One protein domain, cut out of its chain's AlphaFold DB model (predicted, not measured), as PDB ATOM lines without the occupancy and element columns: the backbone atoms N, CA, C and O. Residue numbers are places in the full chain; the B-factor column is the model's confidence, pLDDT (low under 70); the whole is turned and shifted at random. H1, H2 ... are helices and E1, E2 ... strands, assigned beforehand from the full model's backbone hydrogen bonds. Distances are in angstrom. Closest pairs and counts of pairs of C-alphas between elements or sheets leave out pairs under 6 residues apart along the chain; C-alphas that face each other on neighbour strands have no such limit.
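What this domain is: This is residues 5 to 69 of the 80 residues of the protein "Phage portal protein" of Escherichia coli (UniProt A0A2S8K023). A small hairpin of two strands, E1 and E2, makes one end of an elongated model; two helices, H1 and H3, pack side by side at the other, with short H2 between. The printed part has 65 residues, mostly helix by class, in the order H1, E1, E2, H2, H3; the sheet E1 - E2 is antiparallel. It is loose, with a radius of gyration of the C-alphas of 14.4 A and spans of 47 by 29 by 19 A.

How they stand to each other: Look first at the hairpin of E1, residues 25 to 28, and E2, residues 31 to 34: N 26 and O 33 are within hydrogen-bond range, 2.8 A. H2, residues 39 to 45, is close to but not clearly touching H3, residues 54 to 68; their closest C-alphas, Ser 45 and Pro 54, are 6.1 A apart. H3 touches H1, residues 5 to 18, closest at C-alphas 59 and 14, 4.4 A; they run opposite ways at a steep tilt of 37 degrees, only just past shallow. In H1, H2 and H3 every O i to N i+4 pair is within hydrogen-bond range.

Where its parts are: Find C-alpha 5 at (114.485, 167.113, 155.189); from there H1 runs 19.9 A. H3 runs 21.0 A to C-alpha 68 at (128.964, 169.372, 146.413).

The domain as a whole: The C-alphas farthest apart, Ala 5 and Gly 29, are 47.4 A apart. The printed part has no cut and no long link, and no printed residue is under 70 in pLDDT.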
ATOM      1  N   ALA A   5     115.106 167.498 156.455       92.56
ATOM      2  CA  ALA A   5     114.485 167.113 155.189       92.56
ATOM      3  C   ALA A   5     115.523 166.839 154.085       92.56
ATOM      4  O   ALA A   5     115.461 165.805 153.427       92.56
ATOM      5  N   VAL A   6     116.530 167.710 153.932       92.12
ATOM      6  CA  VAL A   6     117.593 167.522 152.925       92.12
ATOM      7  C   VAL A   6     118.415 166.273 153.239       92.12
ATOM      8  O   VAL A   6     118.728 165.502 152.337       92.12
ATOM      9  N   TYR A   7     118.725 166.038 154.518       92.31
ATOM     10  CA  TYR A   7     119.424 164.825 154.936       92.31
ATOM     11  C   TYR A   7     118.641 163.557 154.571       92.31
ATOM     12  O   TYR A   7     119.215 162.643 153.985       92.31
ATOM     13  N   SER A   8     117.335 163.523 154.848       94.69
ATOM     14  CA  SER A   8     116.482 162.383 154.503       94.69
ATOM     15  C   SER A   8     116.426 162.131 152.996       94.69
ATOM     16  O   SER A   8     116.590 160.988 152.581       94.69
ATOM     17  N   CYS A   9     116.262 163.172 152.171       94.56
ATOM     18  CA  CYS A   9     116.230 163.021 150.712       94.56
ATOM     19  C   CYS A   9     117.549 162.465 150.162       94.56
ATOM     20  O   CYS A   9     117.545 161.535 149.360       94.56
ATOM     21  N   VAL A  10     118.682 163.008 150.616       94.94
ATOM     22  CA  VAL A  10     120.005 162.550 150.169       94.94
ATOM     23  C   VAL A  10     120.279 161.123 150.634       94.94
ATOM     24  O   VAL A  10     120.811 160.335 149.859       94.94
ATOM     25  N   ARG A  11     119.875 160.765 151.859       94.25
ATOM     26  CA  ARG A  11     120.017 159.398 152.374       94.25
ATOM     27  C   ARG A  11     119.227 158.395 151.536       94.25
ATOM     28  O   ARG A  11     119.808 157.414 151.096       94.25
ATOM     29  N   VAL A  12     117.954 158.679 151.243       96.00
ATOM     30  CA  VAL A  12     117.117 157.799 150.409       96.00
ATOM     31  C   VAL A  12     117.736 157.598 149.024       96.00
ATOM     32  O   VAL A  12     117.773 156.471 148.534       96.00
ATOM     33  N   LEU A  13     118.260 158.660 148.402       94.75
ATOM     34  CA  LEU A  13     118.948 158.559 147.111       94.75
ATOM     35  C   LEU A  13     120.227 157.722 147.202       94.75
ATOM     36  O   LEU A  13     120.454 156.865 146.350       94.75
ATOM     37  N   ALA A  14     121.050 157.962 148.223       95.31
ATOM     38  CA  ALA A  14     122.308 157.256 148.412       95.31
ATOM     39  C   ALA A  14     122.080 155.756 148.635       95.31
ATOM     40  O   ALA A  14     122.629 154.957 147.882       95.31
ATOM     41  N   GLU A  15     121.219 155.380 149.585       95.44
ATOM     42  CA  GLU A  15     120.909 153.977 149.903       95.44
ATOM     43  C   GLU A  15     120.292 153.261 148.692       95.44
ATOM     44  O   GLU A  15     120.689 152.146 148.352       95.44
ATOM     45  N   SER A  16     119.370 153.923 147.981       95.19
ATOM     46  CA  SER A  16     118.733 153.352 146.785       95.19
ATOM     47  C   SER A  16     119.744 153.025 145.689       95.19
ATOM     48  O   SER A  16     119.654 151.970 145.068       95.19
ATOM     49  N   VAL A  17     120.715 153.911 145.447       93.06
ATOM     50  CA  VAL A  17     121.758 153.688 144.437       93.06
ATOM     51  C   VAL A  17     122.816 152.702 144.932       93.06
ATOM     52  O   VAL A  17     123.278 151.876 144.149       93.06
ATOM     53  N   GLY A  18     123.174 152.747 146.215       90.88
ATOM     54  CA  GLY A  18     124.152 151.846 146.824       90.88
ATOM     55  C   GLY A  18     123.753 150.372 146.749       90.88
ATOM     56  O   GLY A  18     124.618 149.512 146.588       90.88
ATOM     57  N   MET A  19     122.449 150.078 146.799       90.38
ATOM     58  CA  MET A  19     121.912 148.718 146.665       90.38
ATOM     59  C   MET A  19     121.951 148.171 145.228       90.38
ATOM     60  O   MET A  19     121.780 146.965 145.027       90.38
ATOM     61  N   LEU A  20     122.161 149.014 144.210       89.94
ATOM     62  CA  LEU A  20     122.163 148.571 142.816       89.94
ATOM     63  C   LEU A  20     123.497 147.894 142.455       89.94
ATOM     64  O   LEU A  20     124.565 148.494 142.604       89.94
ATOM     65  N   PRO A  21     123.479 146.665 141.906       83.56
ATOM     66  CA  PRO A  21     124.705 145.974 141.538       83.56
ATOM     67  C   PRO A  21     125.349 146.612 140.300       83.56
ATOM     68  O   PRO A  21     124.910 146.402 139.167       83.56
ATOM     69  N   CYS A  22     126.456 147.332 140.489       83.69
ATOM     70  CA  CYS A  22     127.261 147.823 139.372       83.69
ATOM     71  C   CYS A  22     128.082 146.670 138.775       83.69
ATOM     72  O   CYS A  22     128.989 146.139 139.417       83.69
ATOM     73  N   SER A  23     127.745 146.258 137.552       85.00
ATOM     74  CA  SER A  23     128.375 145.126 136.865       85.00
ATOM     75  C   SER A  23     129.115 145.592 135.621       85.00
ATOM     76  O   SER A  23     128.554 146.304 134.791       85.00
ATOM     77  N   LEU A  24     130.366 145.161 135.470       86.12
ATOM     78  CA  LEU A  24     131.140 145.422 134.260       86.12
ATOM     79  C   LEU A  24     130.757 144.420 133.165       86.12
ATOM     80  O   LEU A  24     130.723 143.211 133.406       86.12
ATOM     81  N   TYR A  25     130.522 144.919 131.955       87.94
ATOM     82  CA  TYR A  25     130.257 144.105 130.773       87.94
ATOM     83  C   TYR A  25     131.355 144.320 129.732       87.94
ATOM     84  O   TYR A  25     131.789 145.448 129.500       87.94
ATOM     85  N   LYS A  26     131.789 143.231 129.099       86.88
ATOM     86  CA  LYS A  26     132.697 143.225 127.956       86.88
ATOM     87  C   LYS A  26     131.867 143.073 126.692       86.88
ATOM     88  O   LYS A  26     130.953 142.251 126.628       86.88
ATOM     89  N   ILE A  27     132.182 143.895 125.701       87.56
ATOM     90  CA  ILE A  27     131.563 143.833 124.384       87.56
ATOM     91  C   ILE A  27     132.559 143.125 123.470       87.56
ATOM     92  O   ILE A  27     133.645 143.646 123.222       87.56
ATOM     93  N   SER A  28     132.194 141.936 122.999       83.62
ATOM     94  CA  SER A  28     132.964 141.176 122.011       83.62
ATOM     95  C   SER A  28     132.113 141.054 120.750       83.62
ATOM     96  O   SER A  28     131.259 140.173 120.649       83.62
ATOM     97  N   GLY A  29     132.293 141.985 119.811       85.25
ATOM     98  CA  GLY A  29     131.428 142.104 118.634       85.25
ATOM     99  C   GLY A  29     130.005 142.512 119.026       85.25
ATOM    100  O   GLY A  29     129.804 143.572 119.615       85.25
ATOM    101  N   THR A  30     129.017 141.671 118.716       83.06
ATOM    102  CA  THR A  30     127.595 141.883 119.051       83.06
ATOM    103  C   THR A  30     127.182 141.310 120.410       83.06
ATOM    104  O   THR A  30     126.092 141.622 120.891       83.06
ATOM    105  N   LEU A  31     128.028 140.500 121.059       80.62
ATOM    106  CA  LEU A  31     127.706 139.877 122.345       80.62
ATOM    107  C   LEU A  31     128.158 140.747 123.527       80.62
ATOM    108  O   LEU A  31     129.310 141.187 123.592       80.62
ATOM    109  N   LYS A  32     127.257 140.943 124.498       85.38
ATOM    110  CA  LYS A  32     127.552 141.554 125.802       85.38
ATOM    111  C   LYS A  32     127.677 140.457 126.850       85.38
ATOM    112  O   LYS A  32     126.682 139.833 127.208       85.38
ATOM    113  N   THR A  33     128.879 140.234 127.365       85.50
ATOM    114  CA  THR A  33     129.132 139.252 128.430       85.50
ATOM    115  C   THR A  33     129.584 139.958 129.699       85.50
ATOM    116  O   THR A  33     130.213 141.013 129.651       85.50
ATOM    117  N   ARG A  34     129.232 139.420 130.871       83.06
ATOM    118  CA  ARG A  34     129.677 139.997 132.145       83.06
ATOM    119  C   ARG A  34     131.180 139.766 132.295       83.06
ATOM    120  O   ARG A  34     131.645 138.631 132.232       83.06
ATOM    121  N   ALA A  35     131.936 140.835 132.497       84.44
ATOM    122  CA  ALA A  35     133.394 140.825 132.540       84.44
ATOM    123  C   ALA A  35     133.920 140.441 133.933       84.44
ATOM    124  O   ALA A  35     134.684 141.186 134.537       84.44
ATOM    125  N   VAL A  36     133.475 139.304 134.473       79.69
ATOM    126  CA  VAL A  36     133.778 138.886 135.857       79.69
ATOM    127  C   VAL A  36     135.267 138.637 136.117       79.69
ATOM    128  O   VAL A  36     135.723 138.797 137.249       79.69
ATOM    129  N   ASP A  37     136.017 138.284 135.073       80.88
ATOM    130  CA  ASP A  37     137.446 137.968 135.152       80.88
ATOM    131  C   ASP A  37     138.332 139.224 135.243       80.88
ATOM    132  O   ASP A  37     139.447 139.197 135.761       80.88
ATOM    133  N   GLU A  38     137.811 140.371 134.802       83.62
ATOM    134  CA  GLU A  38     138.566 141.616 134.775       83.62
ATOM    135  C   GLU A  38     138.804 142.149 136.194       83.62
ATOM    136  O   GLU A  38     137.890 142.283 137.016       83.62
ATOM    137  N   ARG A  39     140.041 142.579 136.468       81.94
ATOM    138  CA  ARG A  39     140.413 143.227 137.741       81.94
ATOM    139  C   ARG A  39     139.516 144.429 138.061       81.94
ATOM    140  O   ARG A  39     139.243 144.702 139.228       81.94
ATOM    141  N   LEU A  40     139.029 145.126 137.034       83.25
ATOM    142  CA  LEU A  40     138.116 146.254 137.191       83.25
ATOM    143  C   LEU A  40     136.735 145.831 137.720       83.25
ATOM    144  O   LEU A  40     136.171 146.548 138.542       83.25
ATOM    145  N   HIS A  41     136.218 144.664 137.323       85.00
ATOM    146  CA  HIS A  41     134.961 144.138 137.862       85.00
ATOM    147  C   HIS A  41     135.094 143.845 139.359       85.00
ATOM    148  O   HIS A  41     134.212 144.188 140.137       85.00
ATOM    149  N   LYS A  42     136.229 143.286 139.796       82.56
ATOM    150  CA  LYS A  42     136.498 143.068 141.230       82.56
ATOM    151  C   LYS A  42     136.548 144.385 142.017       82.56
ATOM    152  O   LYS A  42     135.977 144.459 143.103       82.56
ATOM    153  N   LEU A  43     137.178 145.421 141.461       84.00
ATOM    154  CA  LEU A  43     137.245 146.744 142.094       84.00
ATOM    155  C   LEU A  43     135.864 147.402 142.213       84.00
ATOM    156  O   LEU A  43     135.536 147.948 143.258       84.00
ATOM    157  N   ILE A  44     135.055 147.339 141.159       82.56
ATOM    158  CA  ILE A  44     133.748 148.005 141.109       82.56
ATOM    159  C   ILE A  44     132.682 147.250 141.913       82.56
ATOM    160  O   ILE A  44     131.887 147.867 142.619       82.56
ATOM    161  N   SER A  45     132.648 145.924 141.787       81.62
ATOM    162  CA  SER A  45     131.534 145.116 142.288       81.62
ATOM    163  C   SER A  45     131.789 144.491 143.656       81.62
ATOM    164  O   SER A  45     130.825 144.163 144.337       81.62
ATOM    165  N   ALA A  46     133.048 144.276 144.056       79.88
ATOM    166  CA  ALA A  46     133.359 143.499 145.259       79.88
ATOM    167  C   ALA A  46     134.107 144.298 146.328       79.88
ATOM    168  O   ALA A  46     133.739 144.232 147.498       79.88
ATOM    169  N   LYS A  47     135.172 145.021 145.960       82.94
ATOM    170  CA  LYS A  47     135.995 145.738 146.941       82.94
ATOM    171  C   LYS A  47     136.686 146.960 146.317       82.94
ATOM    172  O   LYS A  47     137.778 146.813 145.761       82.94
ATOM    173  N   PRO A  48     136.083 148.160 146.408       82.69
ATOM    174  CA  PRO A  48     136.661 149.377 145.834       82.69
ATOM    175  C   PRO A  48     137.924 149.829 146.570       82.69
ATOM    176  O   PRO A  48     138.850 150.349 145.946       82.69
ATOM    177  N   ASN A  49     137.998 149.610 147.884       84.44
ATOM    178  CA  ASN A  49     139.179 149.896 148.691       84.44
ATOM    179  C   ASN A  49     139.267 148.940 149.902       84.44
ATOM    180  O   ASN A  49     138.420 148.072 150.104       84.44
ATOM    181  N   GLY A  50     140.331 149.057 150.700       83.06
ATOM    182  CA  GLY A  50     140.571 148.181 151.852       83.06
ATOM    183  C   GLY A  50     139.583 148.334 153.014       83.06
ATOM    184  O   GLY A  50     139.545 147.444 153.859       83.06
ATOM    185  N   TYR A  51     138.818 149.428 153.051       86.38
ATOM    186  CA  TYR A  51     138.133 149.943 154.241       86.38
ATOM    187  C   TYR A  51     136.635 150.255 154.039       86.38
ATOM    188  O   TYR A  51     135.971 150.601 155.006       86.38
ATOM    189  N   MET A  52     136.104 150.132 152.821       88.69
ATOM    190  CA  MET A  52     134.697 150.335 152.461       88.69
ATOM    191  C   MET A  52     134.188 149.153 151.638       88.69
ATOM    192  O   MET A  52     134.901 148.585 150.800       88.69
ATOM    193  N   THR A  53     132.917 148.833 151.834       89.69
ATOM    194  CA  THR A  53     132.127 147.967 150.960       89.69
ATOM    195  C   THR A  53     131.803 148.674 149.632       89.69
ATOM    196  O   THR A  53     131.868 149.904 149.536       89.69
ATOM    197  N   PRO A  54     131.455 147.926 148.567       88.00
ATOM    198  CA  PRO A  54     131.010 148.522 147.308       88.00
ATOM    199  C   PRO A  54     129.777 149.414 147.490       88.00
ATOM    200  O   PRO A  54     129.716 150.477 146.881       88.00
ATOM    201  N   GLN A  55     128.841 149.030 148.363       91.00
ATOM    202  CA  GLN A  55     127.653 149.829 148.665       91.00
ATOM    203  C   GLN A  55     128.022 151.189 149.274       91.00
ATOM    204  O   GLN A  55     127.633 152.217 148.727       91.00
ATOM    205  N   GLU A  56     128.840 151.204 150.333       91.75
ATOM    206  CA  GLU A  56     129.288 152.451 150.980       91.75
ATOM    207  C   GLU A  56     130.007 153.382 149.996       91.75
ATOM    208  O   GLU A  56     129.865 154.604 150.053       91.75
ATOM    209  N   PHE A  57     130.772 152.817 149.058       91.81
ATOM    210  CA  PHE A  57     131.440 153.604 148.028       91.81
ATOM    211  C   PHE A  57     130.439 154.303 147.098       91.81
ATOM    212  O   PHE A  57     130.577 155.499 146.842       91.81
ATOM    213  N   TRP A  58     129.422 153.591 146.610       92.25
ATOM    214  CA  TRP A  58     128.394 154.173 145.740       92.25
ATOM    215  C   TRP A  58     127.491 155.165 146.477       92.25
ATOM    216  O   TRP A  58     127.152 156.212 145.924       92.25
ATOM    217  N   GLU A  59     127.178 154.905 147.745       94.75
ATOM    218  CA  GLU A  59     126.496 155.863 148.618       94.75
ATOM    219  C   GLU A  59     127.307 157.158 148.752       94.75
ATOM    220  O   GLU A  59     126.773 158.251 148.552       94.75
ATOM    221  N   LEU A  60     128.619 157.054 148.998       93.50
ATOM    222  CA  LEU A  60     129.514 158.206 149.102       93.50
ATOM    223  C   LEU A  60     129.569 159.026 147.804       93.50
ATOM    224  O   LEU A  60     129.625 160.258 147.867       93.50
ATOM    225  N   VAL A  61     129.526 158.367 146.641       94.00
ATOM    226  CA  VAL A  61     129.451 159.037 145.331       94.00
ATOM    227  C   VAL A  61     128.204 159.914 145.265       94.00
ATOM    228  O   VAL A  61     128.314 161.109 144.984       94.00
ATOM    229  N   ILE A  62     127.031 159.355 145.572       95.56
ATOM    230  CA  ILE A  62     125.759 160.090 145.529       95.56
ATOM    231  C   ILE A  62     125.725 161.213 146.560       95.56
ATOM    232  O   ILE A  62     125.330 162.330 146.229       95.56
ATOM    233  N   VAL A  63     126.211 160.972 147.779       95.44
ATOM    234  CA  VAL A  63     126.318 162.017 148.805       95.44
ATOM    235  C   VAL A  63     127.196 163.170 148.310       95.44
ATOM    236  O   VAL A  63     126.803 164.330 148.414       95.44
ATOM    237  N   CYS A  64     128.361 162.894 147.720       95.19
ATOM    238  CA  CYS A  64     129.227 163.947 147.181       95.19
ATOM    239  C   CYS A  64     128.556 164.729 146.044       95.19
ATOM    240  O   CYS A  64     128.588 165.961 146.048       95.19
ATOM    241  N   LEU A  65     127.900 164.036 145.110       94.81
ATOM    242  CA  LEU A  65     127.187 164.666 143.999       94.81
ATOM    243  C   LEU A  65     126.027 165.543 144.487       94.81
ATOM    244  O   LEU A  65     125.932 166.698 144.083       94.81
ATOM    245  N   CYS A  66     125.192 165.054 145.404       93.88
ATOM    246  CA  CYS A  66     124.053 165.814 145.923       93.88
ATOM    247  C   CYS A  66     124.463 167.016 146.786       93.88
ATOM    248  O   CYS A  66     123.734 168.004 146.828       93.88
ATOM    249  N   LEU A  67     125.595 166.944 147.498       92.69
ATOM    250  CA  LEU A  67     126.004 168.000 148.438       92.69
ATOM    251  C   LEU A  67     126.996 169.005 147.869       92.69
ATOM    252  O   LEU A  67     127.021 170.151 148.309       92.69
ATOM    253  N   ARG A  68     127.854 168.569 146.947       92.94
ATOM    254  CA  ARG A  68     128.964 169.372 146.413       92.94
ATOM    255  C   ARG A  68     128.932 169.492 144.890       92.94
ATOM    256  O   ARG A  68     129.769 170.197 144.334       92.94
ATOM    257  N   GLY A  69     128.019 168.795 144.214       94.75
ATOM    258  CA  GLY A  69     127.911 168.775 142.754       94.75
ATOM    259  C   GLY A  69     128.990 167.953 142.046       94.75
ATOM    260  O   GLY A  69     128.906 167.771 140.839       94.75
TER     261      GLY A  69